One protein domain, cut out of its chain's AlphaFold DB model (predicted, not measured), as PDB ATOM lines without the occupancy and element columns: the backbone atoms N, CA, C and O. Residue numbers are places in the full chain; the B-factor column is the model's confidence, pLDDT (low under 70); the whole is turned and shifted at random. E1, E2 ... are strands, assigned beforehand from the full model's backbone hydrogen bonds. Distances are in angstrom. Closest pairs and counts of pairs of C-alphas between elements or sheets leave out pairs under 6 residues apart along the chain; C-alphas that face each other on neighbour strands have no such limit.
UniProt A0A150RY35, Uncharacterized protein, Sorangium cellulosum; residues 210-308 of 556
ATOM      1  N   ALA A 210       5.531 -48.998 -26.565       88.19
ATOM      2  CA  ALA A 210       5.079 -49.719 -27.765       88.19
ATOM      3  C   ALA A 210       4.087 -48.912 -28.628       88.19
ATOM      4  O   ALA A 210       3.960 -49.145 -29.832       88.19
ATOM      5  N   THR A 211       3.385 -47.957 -28.009       89.69
ATOM      6  CA  THR A 211       2.386 -47.090 -28.651       89.69
ATOM      7  C   THR A 211       2.884 -45.677 -28.945       89.69
ATOM      8  O   THR A 211       2.179 -44.915 -29.607       89.69
ATOM      9  N   ALA A 212       4.074 -45.307 -28.465       93.88
ATOM     10  CA  ALA A 212       4.615 -43.975 -28.665       93.88
ATOM     11  C   ALA A 212       4.958 -43.733 -30.144       93.88
ATOM     12  O   ALA A 212       5.402 -44.627 -30.874       93.88
ATOM     13  N   ALA A 213       4.731 -42.499 -30.600       95.50
ATOM     14  CA  ALA A 213       5.088 -42.097 -31.952       95.50
ATOM     15  C   ALA A 213       6.616 -42.155 -32.138       95.50
ATOM     16  O   ALA A 213       7.357 -41.827 -31.209       95.50
ATOM     17  N   PRO A 214       7.109 -42.539 -33.328       96.81
ATOM     18  CA  PRO A 214       8.538 -42.529 -33.590       96.81
ATOM     19  C   PRO A 214       9.088 -41.100 -33.571       96.81
ATOM     20  O   PRO A 214       8.415 -40.149 -33.978       96.81
ATOM     21  N   VAL A 215      10.347 -40.969 -33.162       97.88
ATOM     22  CA  VAL A 215      11.127 -39.744 -33.377       97.88
ATOM     23  C   VAL A 215      11.515 -39.681 -34.850       97.88
ATOM     24  O   VAL A 215      11.975 -40.679 -35.395       97.88
ATOM     25  N   VAL A 216      11.354 -38.534 -35.509       98.44
ATOM     26  CA  VAL A 216      11.747 -38.358 -36.914       98.44
ATOM     27  C   VAL A 216      12.794 -37.259 -37.014       98.44
ATOM     28  O   VAL A 216      12.536 -36.113 -36.639       98.44
ATOM     29  N   VAL A 217      13.969 -37.596 -37.543       98.44
ATOM     30  CA  VAL A 217      15.109 -36.678 -37.683       98.44
ATOM     31  C   VAL A 217      15.577 -36.646 -39.123       98.44
ATOM     32  O   VAL A 217      15.694 -37.681 -39.777       98.44
ATOM     33  N   TYR A 218      15.840 -35.445 -39.628       98.50
ATOM     34  CA  TYR A 218      16.397 -35.234 -40.958       98.50
ATOM     35  C   TYR A 218      17.850 -34.785 -40.838       98.50
ATOM     36  O   TYR A 218      18.166 -33.897 -40.046       98.50
ATOM     37  N   VAL A 219      18.715 -35.369 -41.658       98.25
ATOM     38  CA  VAL A 219      20.074 -34.890 -41.902       98.25
ATOM     39  C   VAL A 219      20.031 -34.030 -43.158       98.25
ATOM     40  O   VAL A 219      19.656 -34.503 -44.234       98.25
ATOM     41  N   CYS A 220      20.405 -32.763 -43.027       97.56
ATOM     42  CA  CYS A 220      20.355 -31.792 -44.109       97.56
ATOM     43  C   CYS A 220      21.719 -31.146 -44.350       97.56
ATOM     44  O   CYS A 220      22.467 -30.936 -43.403       97.56
ATOM     45  N   PRO A 221      22.052 -30.748 -45.588       96.94
ATOM     46  CA  PRO A 221      23.141 -29.807 -45.812       96.94
ATOM     47  C   PRO A 221      22.865 -28.491 -45.070       96.94
ATOM     48  O   PRO A 221      21.743 -27.987 -45.100       96.94
ATOM     49  N   ALA A 222      23.884 -27.872 -44.480       94.81
ATOM     50  CA  ALA A 222      23.789 -26.584 -43.792       94.81
ATOM     51  C   ALA A 222      23.322 -25.459 -44.730       94.81
ATOM     52  O   ALA A 222      22.685 -24.504 -44.292       94.81
ATOM     53  N   SER A 223      23.589 -25.592 -46.033       96.44
ATOM     54  CA  SER A 223      23.076 -24.698 -47.076       96.44
ATOM     55  C   SER A 223      21.571 -24.852 -47.335       96.44
ATOM     56  O   SER A 223      20.969 -23.966 -47.939       96.44
ATOM     57  N   ASN A 224      20.951 -25.948 -46.885       96.81
ATOM     58  CA  ASN A 224      19.520 -26.216 -47.001       96.81
ATOM     59  C   ASN A 224      18.975 -26.961 -45.758       96.81
ATOM     60  O   ASN A 224      18.618 -28.138 -45.848       96.81
ATOM     61  N   PRO A 225      18.853 -26.289 -44.599       93.12
ATOM     62  CA  PRO A 225      18.445 -26.927 -43.341       93.12
ATOM     63  C   PRO A 225      16.985 -27.423 -43.338       93.12
ATOM     64  O   PRO A 225      16.584 -28.195 -42.467       93.12
ATOM     65  N   LEU A 226      16.173 -26.997 -44.312       96.00
ATOM     66  CA  LEU A 226      14.777 -27.413 -44.488       96.00
ATOM     67  C   LEU A 226      14.614 -28.503 -45.554       96.00
ATOM     68  O   LEU A 226      13.521 -28.681 -46.091       96.00
ATOM     69  N   CYS A 227      15.683 -29.237 -45.862       96.88
ATOM     70  CA  CYS A 227      15.622 -30.351 -46.794       96.88
ATOM     71  C   CYS A 227      14.557 -31.392 -46.387       96.88
ATOM     72  O   CYS A 227      14.158 -31.497 -45.220       96.88
ATOM     73  N   THR A 228      14.102 -32.171 -47.367       97.06
ATOM     74  CA  THR A 228      13.171 -33.295 -47.194       97.06
ATOM     75  C   THR A 228      13.754 -34.519 -47.896       97.06
ATOM     76  O   THR A 228      13.393 -34.779 -49.048       97.06
ATOM     77  N   PRO A 229      14.706 -35.225 -47.261       97.19
ATOM     78  CA  PRO A 229      15.399 -36.326 -47.908       97.19
ATOM     79  C   PRO A 229      14.444 -37.466 -48.246       97.19
ATOM     80  O   PRO A 229      13.518 -37.768 -47.483       97.19
ATOM     81  N   VAL A 230      14.679 -38.111 -49.387       95.56
ATOM     82  CA  VAL A 230      13.831 -39.220 -49.853       95.56
ATOM     83  C   VAL A 230      14.251 -40.547 -49.235       95.56
ATOM     84  O   VAL A 230      13.416 -41.427 -49.029       95.56
ATOM     85  N   ARG A 231      15.542 -40.692 -48.925       97.25
ATOM     86  CA  ARG A 231      16.108 -41.899 -48.329       97.25
ATOM     87  C   ARG A 231      15.915 -41.875 -46.813       97.25
ATOM     88  O   ARG A 231      16.219 -40.879 -46.160       97.25
ATOM     89  N   GLN A 232      15.421 -42.981 -46.254       98.25
ATOM     90  CA  GLN A 232      15.161 -43.111 -44.818       98.25
ATOM     91  C   GLN A 232      15.585 -44.469 -44.262       98.25
ATOM     92  O   GLN A 232      15.662 -45.443 -45.006       98.25
ATOM     93  N   THR A 233      15.818 -44.561 -42.960       98.50
ATOM     94  CA  THR A 233      15.936 -45.832 -42.235       98.50
ATOM     95  C   THR A 233      15.196 -45.748 -40.905       98.50
ATOM     96  O   THR A 233      15.102 -44.676 -40.311       98.50
ATOM     97  N   THR A 234      14.663 -46.875 -40.434       98.12
ATOM     98  CA  THR A 234      14.123 -46.990 -39.074       98.12
ATOM     99  C   THR A 234      15.204 -47.556 -38.163       98.12
ATOM    100  O   THR A 234      15.554 -48.725 -38.278       98.12
ATOM    101  N   VAL A 235      15.737 -46.739 -37.267       98.19
ATOM    102  CA  VAL A 235      16.693 -47.141 -36.237       98.19
ATOM    103  C   VAL A 235      15.930 -47.703 -35.042       98.19
ATOM    104  O   VAL A 235      15.049 -47.033 -34.498       98.19
ATOM    105  N   VAL A 236      16.258 -48.931 -34.642       96.69
ATOM    106  CA  VAL A 236      15.624 -49.610 -33.502       96.69
ATOM    107  C   VAL A 236      16.701 -49.976 -32.480       96.69
ATOM    108  O   VAL A 236      17.430 -50.951 -32.710       96.69
ATOM    109  N   PRO A 237      16.836 -49.211 -31.380       97.25
ATOM    110  CA  PRO A 237      17.691 -49.608 -30.273       97.25
ATOM    111  C   PRO A 237      17.081 -50.824 -29.572       97.25
ATOM    112  O   PRO A 237      15.870 -50.877 -29.349       97.25
ATOM    113  N   ASN A 238      17.902 -51.820 -29.259       96.06
ATOM    114  CA  ASN A 238      17.460 -53.027 -28.571       96.06
ATOM    115  C   ASN A 238      18.550 -53.577 -27.648       96.06
ATOM    116  O   ASN A 238      19.734 -53.426 -27.938       96.06
ATOM    117  N   VAL A 239      18.126 -54.228 -26.569       96.50
ATOM    118  CA  VAL A 239      18.977 -54.998 -25.656       96.50
ATOM    119  C   VAL A 239      18.554 -56.454 -25.771       96.50
ATOM    120  O   VAL A 239      17.365 -56.754 -25.652       96.50
ATOM    121  N   ASP A 240      19.504 -57.342 -26.059       92.31
ATOM    122  CA  ASP A 240      19.275 -58.785 -26.210       92.31
ATOM    123  C   ASP A 240      18.116 -59.101 -27.179       92.31
ATOM    124  O   ASP A 240      17.262 -59.953 -26.939       92.31
ATOM    125  N   GLY A 241      18.039 -58.344 -28.282       89.19
ATOM    126  CA  GLY A 241      16.994 -58.483 -29.299       89.19
ATOM    127  C   GLY A 241      15.650 -57.834 -28.947       89.19
ATOM    128  O   GLY A 241      14.760 -57.797 -29.801       89.19
ATOM    129  N   THR A 242      15.488 -57.273 -27.746       90.62
ATOM    130  CA  THR A 242      14.241 -56.628 -27.305       90.62
ATOM    131  C   THR A 242      14.332 -55.102 -27.429       90.62
ATOM    132  O   THR A 242      15.235 -54.502 -26.844       90.62
ATOM    133  N   PRO A 243      13.426 -54.431 -28.172       94.75
ATOM    134  CA  PRO A 243      13.466 -52.977 -28.342       94.75
ATOM    135  C   PRO A 243      13.347 -52.202 -27.024       94.75
ATOM    136  O   PRO A 243      12.546 -52.573 -26.163       94.75
ATOM    137  N   ILE A 244      14.082 -51.094 -26.914       96.31
ATOM    138  CA  ILE A 244      14.086 -50.196 -25.747       96.31
ATOM    139  C   ILE A 244      13.619 -48.782 -26.113       96.31
ATOM    140  O   ILE A 244      13.610 -48.394 -27.282       96.31
ATOM    141  N   SER A 245      13.205 -48.012 -25.108       95.06
ATOM    142  CA  SER A 245      12.504 -46.733 -25.272       95.06
ATOM    143  C   SER A 245      13.376 -45.552 -25.678       95.06
ATOM    144  O   SER A 245      12.852 -44.475 -25.972       95.06
ATOM    145  N   GLY A 246      14.692 -45.718 -25.697       92.56
ATOM    146  CA  GLY A 246      15.592 -44.594 -25.853       92.56
ATOM    147  C   GLY A 246      17.028 -44.976 -26.121       92.56
ATOM    148  O   GLY A 246      17.427 -46.125 -25.949       92.56
ATOM    149  N   VAL A 247      17.783 -43.981 -26.574       95.12
ATOM    150  CA  VAL A 247      19.231 -44.051 -26.764       95.12
ATOM    151  C   VAL A 247      19.784 -42.626 -26.915       95.12
ATOM    152  O   VAL A 247      19.126 -41.741 -27.478       95.12
ATOM    153  N   PHE A 248      21.007 -42.399 -26.450       96.06
ATOM    154  CA  PHE A 248      21.865 -41.319 -26.921       96.06
ATOM    155  C   PHE A 248      22.520 -41.768 -28.234       96.06
ATOM    156  O   PHE A 248      23.407 -42.614 -28.255       96.06
ATOM    157  N   LEU A 249      22.055 -41.240 -29.363       96.50
ATOM    158  CA  LEU A 249      22.525 -41.611 -30.694       96.50
ATOM    159  C   LEU A 249      23.490 -40.550 -31.232       96.50
ATOM    160  O   LEU A 249      23.021 -39.555 -31.792       96.50
ATOM    161  N   PRO A 250      24.815 -40.730 -31.124       96.00
ATOM    162  CA  PRO A 250      25.757 -39.919 -31.875       96.00
ATOM    163  C   PRO A 250      25.709 -40.309 -33.359       96.00
ATOM    164  O   PRO A 250      25.407 -41.450 -33.719       96.00
ATOM    165  N   LEU A 251      25.989 -39.342 -34.228       97.44
ATOM    166  CA  LEU A 251      26.059 -39.519 -35.672       97.44
ATOM    167  C   LEU A 251      27.368 -38.933 -36.199       97.44
ATOM    168  O   LEU A 251      27.698 -37.775 -35.933       97.44
ATOM    169  N   THR A 252      28.064 -39.704 -37.030       97.31
ATOM    170  CA  THR A 252      29.171 -39.194 -37.841       97.31
ATOM    171  C   THR A 252      28.577 -38.582 -39.102       97.31
ATOM    172  O   THR A 252      28.092 -39.293 -39.988       97.31
ATOM    173  N   LEU A 253      28.572 -37.252 -39.157       96.69
ATOM    174  CA  LEU A 253      27.992 -36.482 -40.250       96.69
ATOM    175  C   LEU A 253      29.070 -36.019 -41.241       96.69
ATOM    176  O   LEU A 253      30.173 -35.669 -40.817       96.69
ATOM    177  N   PRO A 254      28.758 -35.938 -42.547       96.06
ATOM    178  CA  PRO A 254      29.614 -35.254 -43.507       96.06
ATOM    179  C   PRO A 254      29.817 -33.785 -43.141       96.06
ATOM    180  O   PRO A 254      28.947 -33.151 -42.536       96.06
ATOM    181  N   GLU A 255      30.947 -33.221 -43.564       96.12
ATOM    182  CA  GLU A 255      31.238 -31.803 -43.361       96.12
ATOM    183  C   GLU A 255      30.104 -30.925 -43.914       96.12
ATOM    184  O   GLU A 255      29.640 -31.093 -45.044       96.12
ATOM    185  N   GLY A 256      29.644 -29.981 -43.091       94.81
ATOM    186  CA  GLY A 256      28.563 -29.073 -43.452       94.81
ATOM    187  C   GLY A 256      27.169 -29.699 -43.436       94.81
ATOM    188  O   GLY A 256      26.258 -29.076 -43.970       94.81
ATOM    189  N   ALA A 257      26.961 -30.882 -42.854       97.06
ATOM    190  CA  ALA A 257      25.625 -31.402 -42.560       97.06
ATOM    191  C   ALA A 257      25.134 -30.969 -41.164       97.06
ATOM    192  O   ALA A 257      25.924 -30.710 -40.258       97.06
ATOM    193  N   THR A 258      23.816 -30.885 -40.990       96.75
ATOM    194  CA  THR A 258      23.137 -30.549 -39.735       96.75
ATOM    195  C   THR A 258      21.961 -31.489 -39.490       96.75
ATOM    196  O   THR A 258      21.387 -32.055 -40.424       96.75
ATOM    197  N   LEU A 259      21.587 -31.645 -38.221       97.75
ATOM    198  CA  LEU A 259      20.419 -32.417 -37.812       97.75
ATOM    199  C   LEU A 259      19.223 -31.498 -37.561       97.75
ATOM    200  O   LEU A 259      19.356 -30.412 -36.996       97.75
ATOM    201  N   ARG A 260      18.035 -31.960 -37.951       96.88
ATOM    202  CA  ARG A 260      16.766 -31.281 -37.689       96.88
ATOM    203  C   ARG A 260      15.734 -32.268 -37.168       96.88
ATOM    204  O   ARG A 260      15.412 -33.245 -37.839       96.88
ATOM    205  N   LEU A 261      15.153 -31.960 -36.011       97.81
ATOM    206  CA  LEU A 261      13.969 -32.659 -35.524       97.81
ATOM    207  C   LEU A 261      12.770 -32.323 -36.423       97.81
ATOM    208  O   LEU A 261      12.425 -31.151 -36.594       97.81
ATOM    209  N   ALA A 262      12.153 -33.338 -37.022       97.75
ATOM    210  CA  ALA A 262      10.955 -33.186 -37.846       97.75
ATOM    211  C   ALA A 262       9.677 -33.462 -37.042       97.75
ATOM    212  O   ALA A 262       8.698 -32.729 -37.187       97.75
ATOM    213  N   SER A 263       9.685 -34.486 -36.186       97.75
ATOM    214  CA  SER A 263       8.588 -34.803 -35.265       97.75
ATOM    215  C   SER A 263       9.044 -35.713 -34.117       97.75
ATOM    216  O   SER A 263      10.143 -36.268 -34.145       97.75
ATOM    217  N   GLY A 264       8.175 -35.877 -33.115       95.62
ATOM    218  CA  GLY A 264       8.448 -36.657 -31.905       95.62
ATOM    219  C   GLY A 264       9.141 -35.842 -30.811       95.62
ATOM    220  O   GLY A 264       9.425 -34.657 -30.984       95.62
ATOM    221  N   SER A 265       9.388 -36.490 -29.675       94.12
ATOM    222  CA  SER A 265      10.040 -35.884 -28.511       94.12
ATOM    223  C   SER A 265      11.493 -36.341 -28.442       94.12
ATOM    224  O   SER A 265      11.769 -37.472 -28.047       94.12
ATOM    225  N   ALA A 266      12.413 -35.467 -28.845       95.44
ATOM    226  CA  ALA A 266      13.846 -35.716 -28.786       95.44
ATOM    227  C   ALA A 266      14.626 -34.406 -28.641       95.44
ATOM    228  O   ALA A 266      14.164 -33.344 -29.064       95.44
ATOM    229  N   THR A 267      15.837 -34.502 -28.112       95.19
ATOM    230  CA  THR A 267      16.838 -33.438 -28.168       95.19
ATOM    231  C   THR A 267      17.757 -33.705 -29.349       95.19
ATOM    232  O   THR A 267      18.287 -34.803 -29.491       95.19
ATOM    233  N   VAL A 268      17.942 -32.704 -30.207       95.19
ATOM    234  CA  VAL A 268      18.834 -32.782 -31.368       95.19
ATOM    235  C   VAL A 268      19.902 -31.706 -31.227       95.19
ATOM    236  O   VAL A 268      19.577 -30.534 -31.041       95.19
ATOM    237  N   ASN A 269      21.165 -32.108 -31.323       93.25
ATOM    238  CA  ASN A 269      22.323 -31.212 -31.366       93.25
ATOM    239  C   ASN A 269      23.042 -31.374 -32.722       93.25
ATOM    240  O   ASN A 269      22.544 -32.056 -33.612       93.25
ATOM    241  N   ALA A 270      24.203 -30.746 -32.909       90.19
ATOM    242  CA  ALA A 270      24.959 -30.750 -34.154       90.19
ATOM    243  C   ALA A 270      25.277 -32.164 -34.663       90.19
ATOM    244  O   ALA A 270      25.241 -32.379 -35.869       90.19
ATOM    245  N   SER A 271      25.554 -33.115 -33.768       92.12
ATOM    246  CA  SER A 271      26.012 -34.466 -34.122       92.12
ATOM    247  C   SER A 271      25.381 -35.585 -33.292       92.12
ATOM    248  O   SER A 271      25.875 -36.708 -33.317       92.12
ATOM    249  N   PHE A 272      24.306 -35.321 -32.549       95.06
ATOM    250  CA  PHE A 272      23.616 -36.371 -31.801       95.06
ATOM    251  C   PHE A 272      22.115 -36.127 -31.672       95.06
ATOM    252  O   PHE A 272      21.628 -34.996 -31.783       95.06
ATOM    253  N   VAL A 273      21.397 -37.216 -31.411       96.00
ATOM    254  CA  VAL A 273      19.973 -37.244 -31.079       96.00
ATOM    255  C   VAL A 273      19.799 -38.004 -29.770       96.00
ATOM    256  O   VAL A 273      20.361 -39.080 -29.611       96.00
ATOM    257  N   THR A 274      18.993 -37.491 -28.849       95.06
ATOM    258  CA  THR A 274      18.666 -38.177 -27.590       95.06
ATOM    259  C   THR A 274      17.159 -38.233 -27.410       95.06
ATOM    260  O   THR A 274      16.473 -37.227 -27.596       95.06
ATOM    261  N   TYR A 275      16.637 -39.403 -27.056       93.81
ATOM    262  CA  TYR A 275      15.226 -39.623 -26.738       93.81
ATOM    263  C   TYR A 275      15.088 -40.786 -25.750       93.81
ATOM    264  O   TYR A 275      15.934 -41.675 -25.750       93.81
ATOM    265  N   SER A 276      14.030 -40.781 -24.930       86.06
ATOM    266  CA  SER A 276      13.838 -41.762 -23.836       86.06
ATOM    267  C   SER A 276      12.468 -42.454 -23.837       86.06
ATOM    268  O   SER A 276      12.234 -43.340 -23.022       86.06
ATOM    269  N   TYR A 277      11.562 -42.072 -24.748       89.00
ATOM    270  CA  TYR A 277      10.185 -42.588 -24.804       89.00
ATOM    271  C   TYR A 277       9.675 -42.787 -26.239       89.00
ATOM    272  O   TYR A 277       8.585 -42.338 -26.598       89.00
ATOM    273  N   ALA A 278      10.470 -43.429 -27.090       92.75
ATOM    274  CA  ALA A 278      10.038 -43.843 -28.419       92.75
ATOM    275  C   ALA A 278      10.624 -45.215 -28.782       92.75
ATOM    276  O   ALA A 278      11.813 -45.442 -28.588       92.75
ATOM    277  N   PRO A 279       9.842 -46.116 -29.403       90.88
ATOM    278  CA  PRO A 279      10.307 -47.468 -29.715       90.88
ATOM    279  C   PRO A 279      11.310 -47.500 -30.873       90.88
ATOM    280  O   PRO A 279      11.891 -48.541 -31.172       90.88
ATOM    281  N   ARG A 280      11.433 -46.388 -31.611       96.00
ATOM    282  CA  ARG A 280      12.280 -46.259 -32.798       96.00
ATOM    283  C   ARG A 280      12.475 -44.800 -33.201       96.00
ATOM    284  O   ARG A 280      11.613 -43.952 -32.949       96.00
ATOM    285  N   LEU A 281      13.555 -44.559 -33.934       97.81
ATOM    286  CA  LEU A 281      13.843 -43.311 -34.632       97.81
ATOM    287  C   LEU A 281      13.772 -43.545 -36.146       97.81
ATOM    288  O   LEU A 281      14.289 -44.532 -36.650       97.81
ATOM    289  N   VAL A 282      13.150 -42.643 -36.898       98.44
ATOM    290  CA  VAL A 282      13.185 -42.631 -38.365       98.44
ATOM    291  C   VAL A 282      14.145 -41.537 -38.809       98.44
ATOM    292  O   VAL A 282      13.891 -40.347 -38.619       98.44
ATOM    293  N   LEU A 283      15.267 -41.949 -39.392       98.56
ATOM    294  CA  LEU A 283      16.300 -41.051 -39.889       98.56
ATOM    295  C   LEU A 283      16.135 -40.870 -41.393       98.56
ATOM    296  O   LEU A 283      16.223 -41.847 -42.133       98.56
ATOM    297  N   HIS A 284      15.958 -39.633 -41.850       98.56
ATOM    298  CA  HIS A 284      15.985 -39.280 -43.269       98.56
ATOM    299  C   HIS A 284      17.320 -38.628 -43.624       98.56
ATOM    300  O   HIS A 284      17.734 -37.677 -42.963       98.56
ATOM    301  N   SER A 285      17.980 -39.100 -44.680       97.94
ATOM    302  CA  SER A 285      19.204 -38.483 -45.194       97.94
ATOM    303  C   SER A 285      19.509 -38.937 -46.615       97.94
ATOM    304  O   SER A 285      19.626 -40.135 -46.869       97.94
ATOM    305  N   ASP A 286      19.759 -37.985 -47.511       97.25
ATOM    306  CA  ASP A 286      20.357 -38.245 -48.830       97.25
ATOM    307  C   ASP A 286      21.897 -38.185 -48.771       97.25
ATOM    308  O   ASP A 286      22.575 -38.458 -49.758       97.25
ATOM    309  N   LEU A 287      22.450 -37.841 -47.603       96.00
ATOM    310  CA  LEU A 287      23.877 -37.854 -47.292       96.00
ATOM    311  C   LEU A 287      24.247 -39.153 -46.574       96.00
ATOM    312  O   LEU A 287      23.444 -39.695 -45.805       96.00
ATOM    313  N   ASP A 288      25.455 -39.650 -46.805       95.69
ATOM    314  CA  ASP A 288      25.957 -40.818 -46.085       95.69
ATOM    315  C   ASP A 288      26.340 -40.435 -44.657       95.69
ATOM    316  O   ASP A 288      27.007 -39.432 -44.430       95.69
ATOM    317  N   VAL A 289      25.869 -41.220 -43.695       97.06
ATOM    318  CA  VAL A 289      26.065 -41.002 -42.258       97.06
ATOM    319  C   VAL A 289      26.363 -42.339 -41.598       97.06
ATOM    320  O   VAL A 289      25.900 -43.374 -42.083       97.06
ATOM    321  N   LEU A 290      27.094 -42.314 -40.489       97.69
ATOM    322  CA  LEU A 290      27.248 -43.469 -39.600       97.69
ATOM    323  C   LEU A 290      26.551 -43.182 -38.272       97.69
ATOM    324  O   LEU A 290      26.453 -42.027 -37.854       97.69
ATOM    325  N   LEU A 291      26.038 -44.234 -37.644       97.50
ATOM    326  CA  LEU A 291      25.285 -44.171 -36.396       97.50
ATOM    327  C   LEU A 291      26.110 -44.757 -35.250       97.50
ATOM    328  O   LEU A 291      26.808 -45.750 -35.450       97.50
ATOM    329  N   SER A 292      25.932 -44.225 -34.038       96.31
ATOM    330  CA  SER A 292      26.632 -44.635 -32.808       96.31
ATOM    331  C   SER A 292      28.149 -44.396 -32.845       96.31
ATOM    332  O   SER A 292      28.718 -44.075 -33.887       96.31
ATOM    333  N   TYR A 293      28.828 -44.585 -31.714       95.94
ATOM    334  CA  TYR A 293      30.290 -44.599 -31.660       95.94
ATOM    335  C   TYR A 293      30.905 -45.886 -32.236       95.94
ATOM    336  O   TYR A 293      32.128 -46.018 -32.274       95.94
ATOM    337  N   TYR A 294      30.075 -46.829 -32.689       95.06
ATOM    338  CA  TYR A 294      30.479 -48.111 -33.270       95.06
ATOM    339  C   TYR A 294      30.335 -48.156 -34.798       95.06
ATOM    340  O   TYR A 294      30.339 -49.243 -35.378       95.06
ATOM    341  N   ASP A 295      30.197 -46.992 -35.443       95.62
ATOM    342  CA  ASP A 295      30.168 -46.829 -36.902       95.62
ATOM    343  C   ASP A 295      29.115 -47.708 -37.608       95.62
ATOM    344  O   ASP A 295      29.340 -48.281 -38.678       95.62
ATOM    345  N   VAL A 296      27.923 -47.815 -37.017       96.88
ATOM    346  CA  VAL A 296      26.818 -48.615 -37.554       96.88
ATOM    347  C   VAL A 296      26.309 -47.980 -38.847       96.88
ATOM    348  O   VAL A 296      25.765 -46.872 -38.858       96.88
ATOM    349  N   ALA A 297      26.468 -48.703 -39.955       97.25
ATOM    350  CA  ALA A 297      25.993 -48.276 -41.263       97.25
ATOM    351  C   ALA A 297      24.455 -48.391 -41.365       97.25
ATOM    352  O   ALA A 297      23.904 -49.467 -41.111       97.25
ATOM    353  N   PRO A 298      23.745 -47.329 -41.791       97.62
ATOM    354  CA  PRO A 298      22.306 -47.385 -42.019       97.62
ATOM    355  C   PRO A 298      21.887 -48.416 -43.077       97.62
ATOM    356  O   PRO A 298      22.378 -48.420 -44.208       97.62
ATOM    357  N   VAL A 299      20.868 -49.213 -42.758       95.56
ATOM    358  CA  VAL A 299      20.100 -50.006 -43.725       95.56
ATOM    359  C   VAL A 299      19.020 -49.112 -44.329       95.56
ATOM    360  O   VAL A 299      17.901 -48.988 -43.814       95.56
ATOM    361  N   TRP A 300      19.369 -48.433 -45.416       96.00
ATOM    362  CA  TRP A 300      18.455 -47.532 -46.113       96.00
ATOM    363  C   TRP A 300      17.239 -48.265 -46.689       96.00
ATOM    364  O   TRP A 300      17.344 -49.358 -47.241       96.00
ATOM    365  N   ASN A 301      16.074 -47.629 -46.573       92.81
ATOM    366  CA  ASN A 301      14.743 -48.158 -46.880       92.81
ATOM    367  C   ASN A 301      14.382 -49.437 -46.106       92.81
ATOM    368  O   ASN A 301      13.544 -50.219 -46.548       92.81
ATOM    369  N   GLY A 302      15.005 -49.637 -44.944       93.75
ATOM    370  CA  GLY A 302      14.769 -50.772 -44.065       93.75
ATOM    371  C   GLY A 302      14.883 -50.399 -42.590       93.75
ATOM    372  O   GLY A 302      14.655 -49.253 -42.194       93.75
ATOM    373  N   THR A 303      15.217 -51.401 -41.780       95.56
ATOM    374  CA  THR A 303      15.455 -51.254 -40.341       95.56
ATOM    375  C   THR A 303      16.944 -51.381 -40.060       95.56
ATOM    376  O   THR A 303      17.555 -52.369 -40.464       95.56
ATOM    377  N   THR A 304      17.512 -50.397 -39.369       96.88
ATOM    378  CA  THR A 304      18.874 -50.452 -38.834       96.88
ATOM    379  C   THR A 304      18.796 -50.835 -37.358       96.88
ATOM    380  O   THR A 304      18.367 -50.010 -36.547       96.88
ATOM    381  N   PRO A 305      19.157 -52.068 -36.979       93.12
ATOM    382  CA  PRO A 305      19.211 -52.432 -35.573       93.12
ATOM    383  C   PRO A 305      20.405 -51.734 -34.912       93.12
ATOM    384  O   PRO A 305      21.524 -51.814 -35.413       93.12
ATOM    385  N   LEU A 306      20.168 -51.076 -33.780       96.88
ATOM    386  CA  LEU A 306      21.225 -50.627 -32.879       96.88
ATOM    387  C   LEU A 306      21.198 -51.558 -31.669       96.88
ATOM    388  O   LEU A 306      20.353 -51.427 -30.791       96.88
ATOM    389  N   THR A 307      22.042 -52.583 -31.713       95.19
ATOM    390  CA  THR A 307      21.943 -53.732 -30.807       95.19
ATOM    391  C   THR A 307      22.929 -53.591 -29.666       95.19
ATOM    392  O   THR A 307      24.090 -53.256 -29.890       95.19
ATOM    393  N   PHE A 308      22.470 -53.909 -28.465       97.75
ATOM    394  CA  PHE A 308      23.287 -54.065 -27.278       97.75
ATOM    395  C   PHE A 308      23.055 -55.455 -26.691       97.75
ATOM    396  O   PHE A 308      21.962 -56.011 -26.792       97.75
TER     397      PHE A 308
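This is residues 210 to 308 of the 556 residues of an uncharacterized protein of Sorangium cellulosum (UniProt A0A150RY35). A strongly twisted sheet of five strands, E4, E1, E6, E2 and E7, is partly covered on one face by a small sheet of two strands, E3 and E5, in a lopsided sandwich, two sheets face to face. A long link, residues 285 to 302, leaves E6, pairs briefly beside E3 with residues 290 to 291, and returns to the large sheet as its edge strand E7. The printed part has 99 residues with seven named strands, E1 to E7 in order along the chain, and no named helix; the class is all strand, though under half of the residues, 42 of 99, are in named elements. The large sheet, in the order E4, E1, E6, E2, E7, is mixed, and the small one is antiparallel. The whole is compact, with a radius of gyration of the C-alphas of 12.4 A, and elongated, spanning 39 by 24 by 23 A.

In the large sheet, E1, residues 215 to 221, and E6, residues 281 to 284, are parallel neighbours at 25 degrees, with N 282 and O 215 2.7 A apart. On the other side of E1, the edge strand E4, residues 257 to 263, is antiparallel to it at 150 degrees, with N 258 and O 220 at 2.8 A. E6 is antiparallel to E2, residues 232 to 239, at 154 degrees, with N 235 and O 281 at 2.7 A. E2 is parallel to the other edge strand, E7, residues 303 to 308, at 24 degrees, with N 304 and O 234 at 2.8 A. From edge to edge the strands' lines turn by 97 degrees. In the small sheet, E3, residues 247 to 252, and E5, residues 272 to 275, are antiparallel at 164 degrees, with N 249 and O 273 at 2.8 A. The facing parts of the two sheets are 7.3 A centre to centre, their best planes 27 degrees apart. The closest C-alphas of E2 and E3, Pro 237 and Val 247, are 6.8 A apart. E3 and E7 are apart.

E1 begins at C-alpha 215, (11.127, -39.744, -33.377), and is 19.9 A long. E2 measures 22.9 A, E3 15.7 A, E4 18.8 A, E5 10.3 A and E6 9.8 A. E7, 15.5 A, ends at C-alpha 308, (23.287, -54.065, -27.278).

The farthest C-alphas, Ser 223 and Asp 240, are 40.1 A apart. The printed part has no cut. The link E6 to E7 is long, with 18 residues. The mean pLDDT of the printed part is 95.7, and no printed residue is under 70.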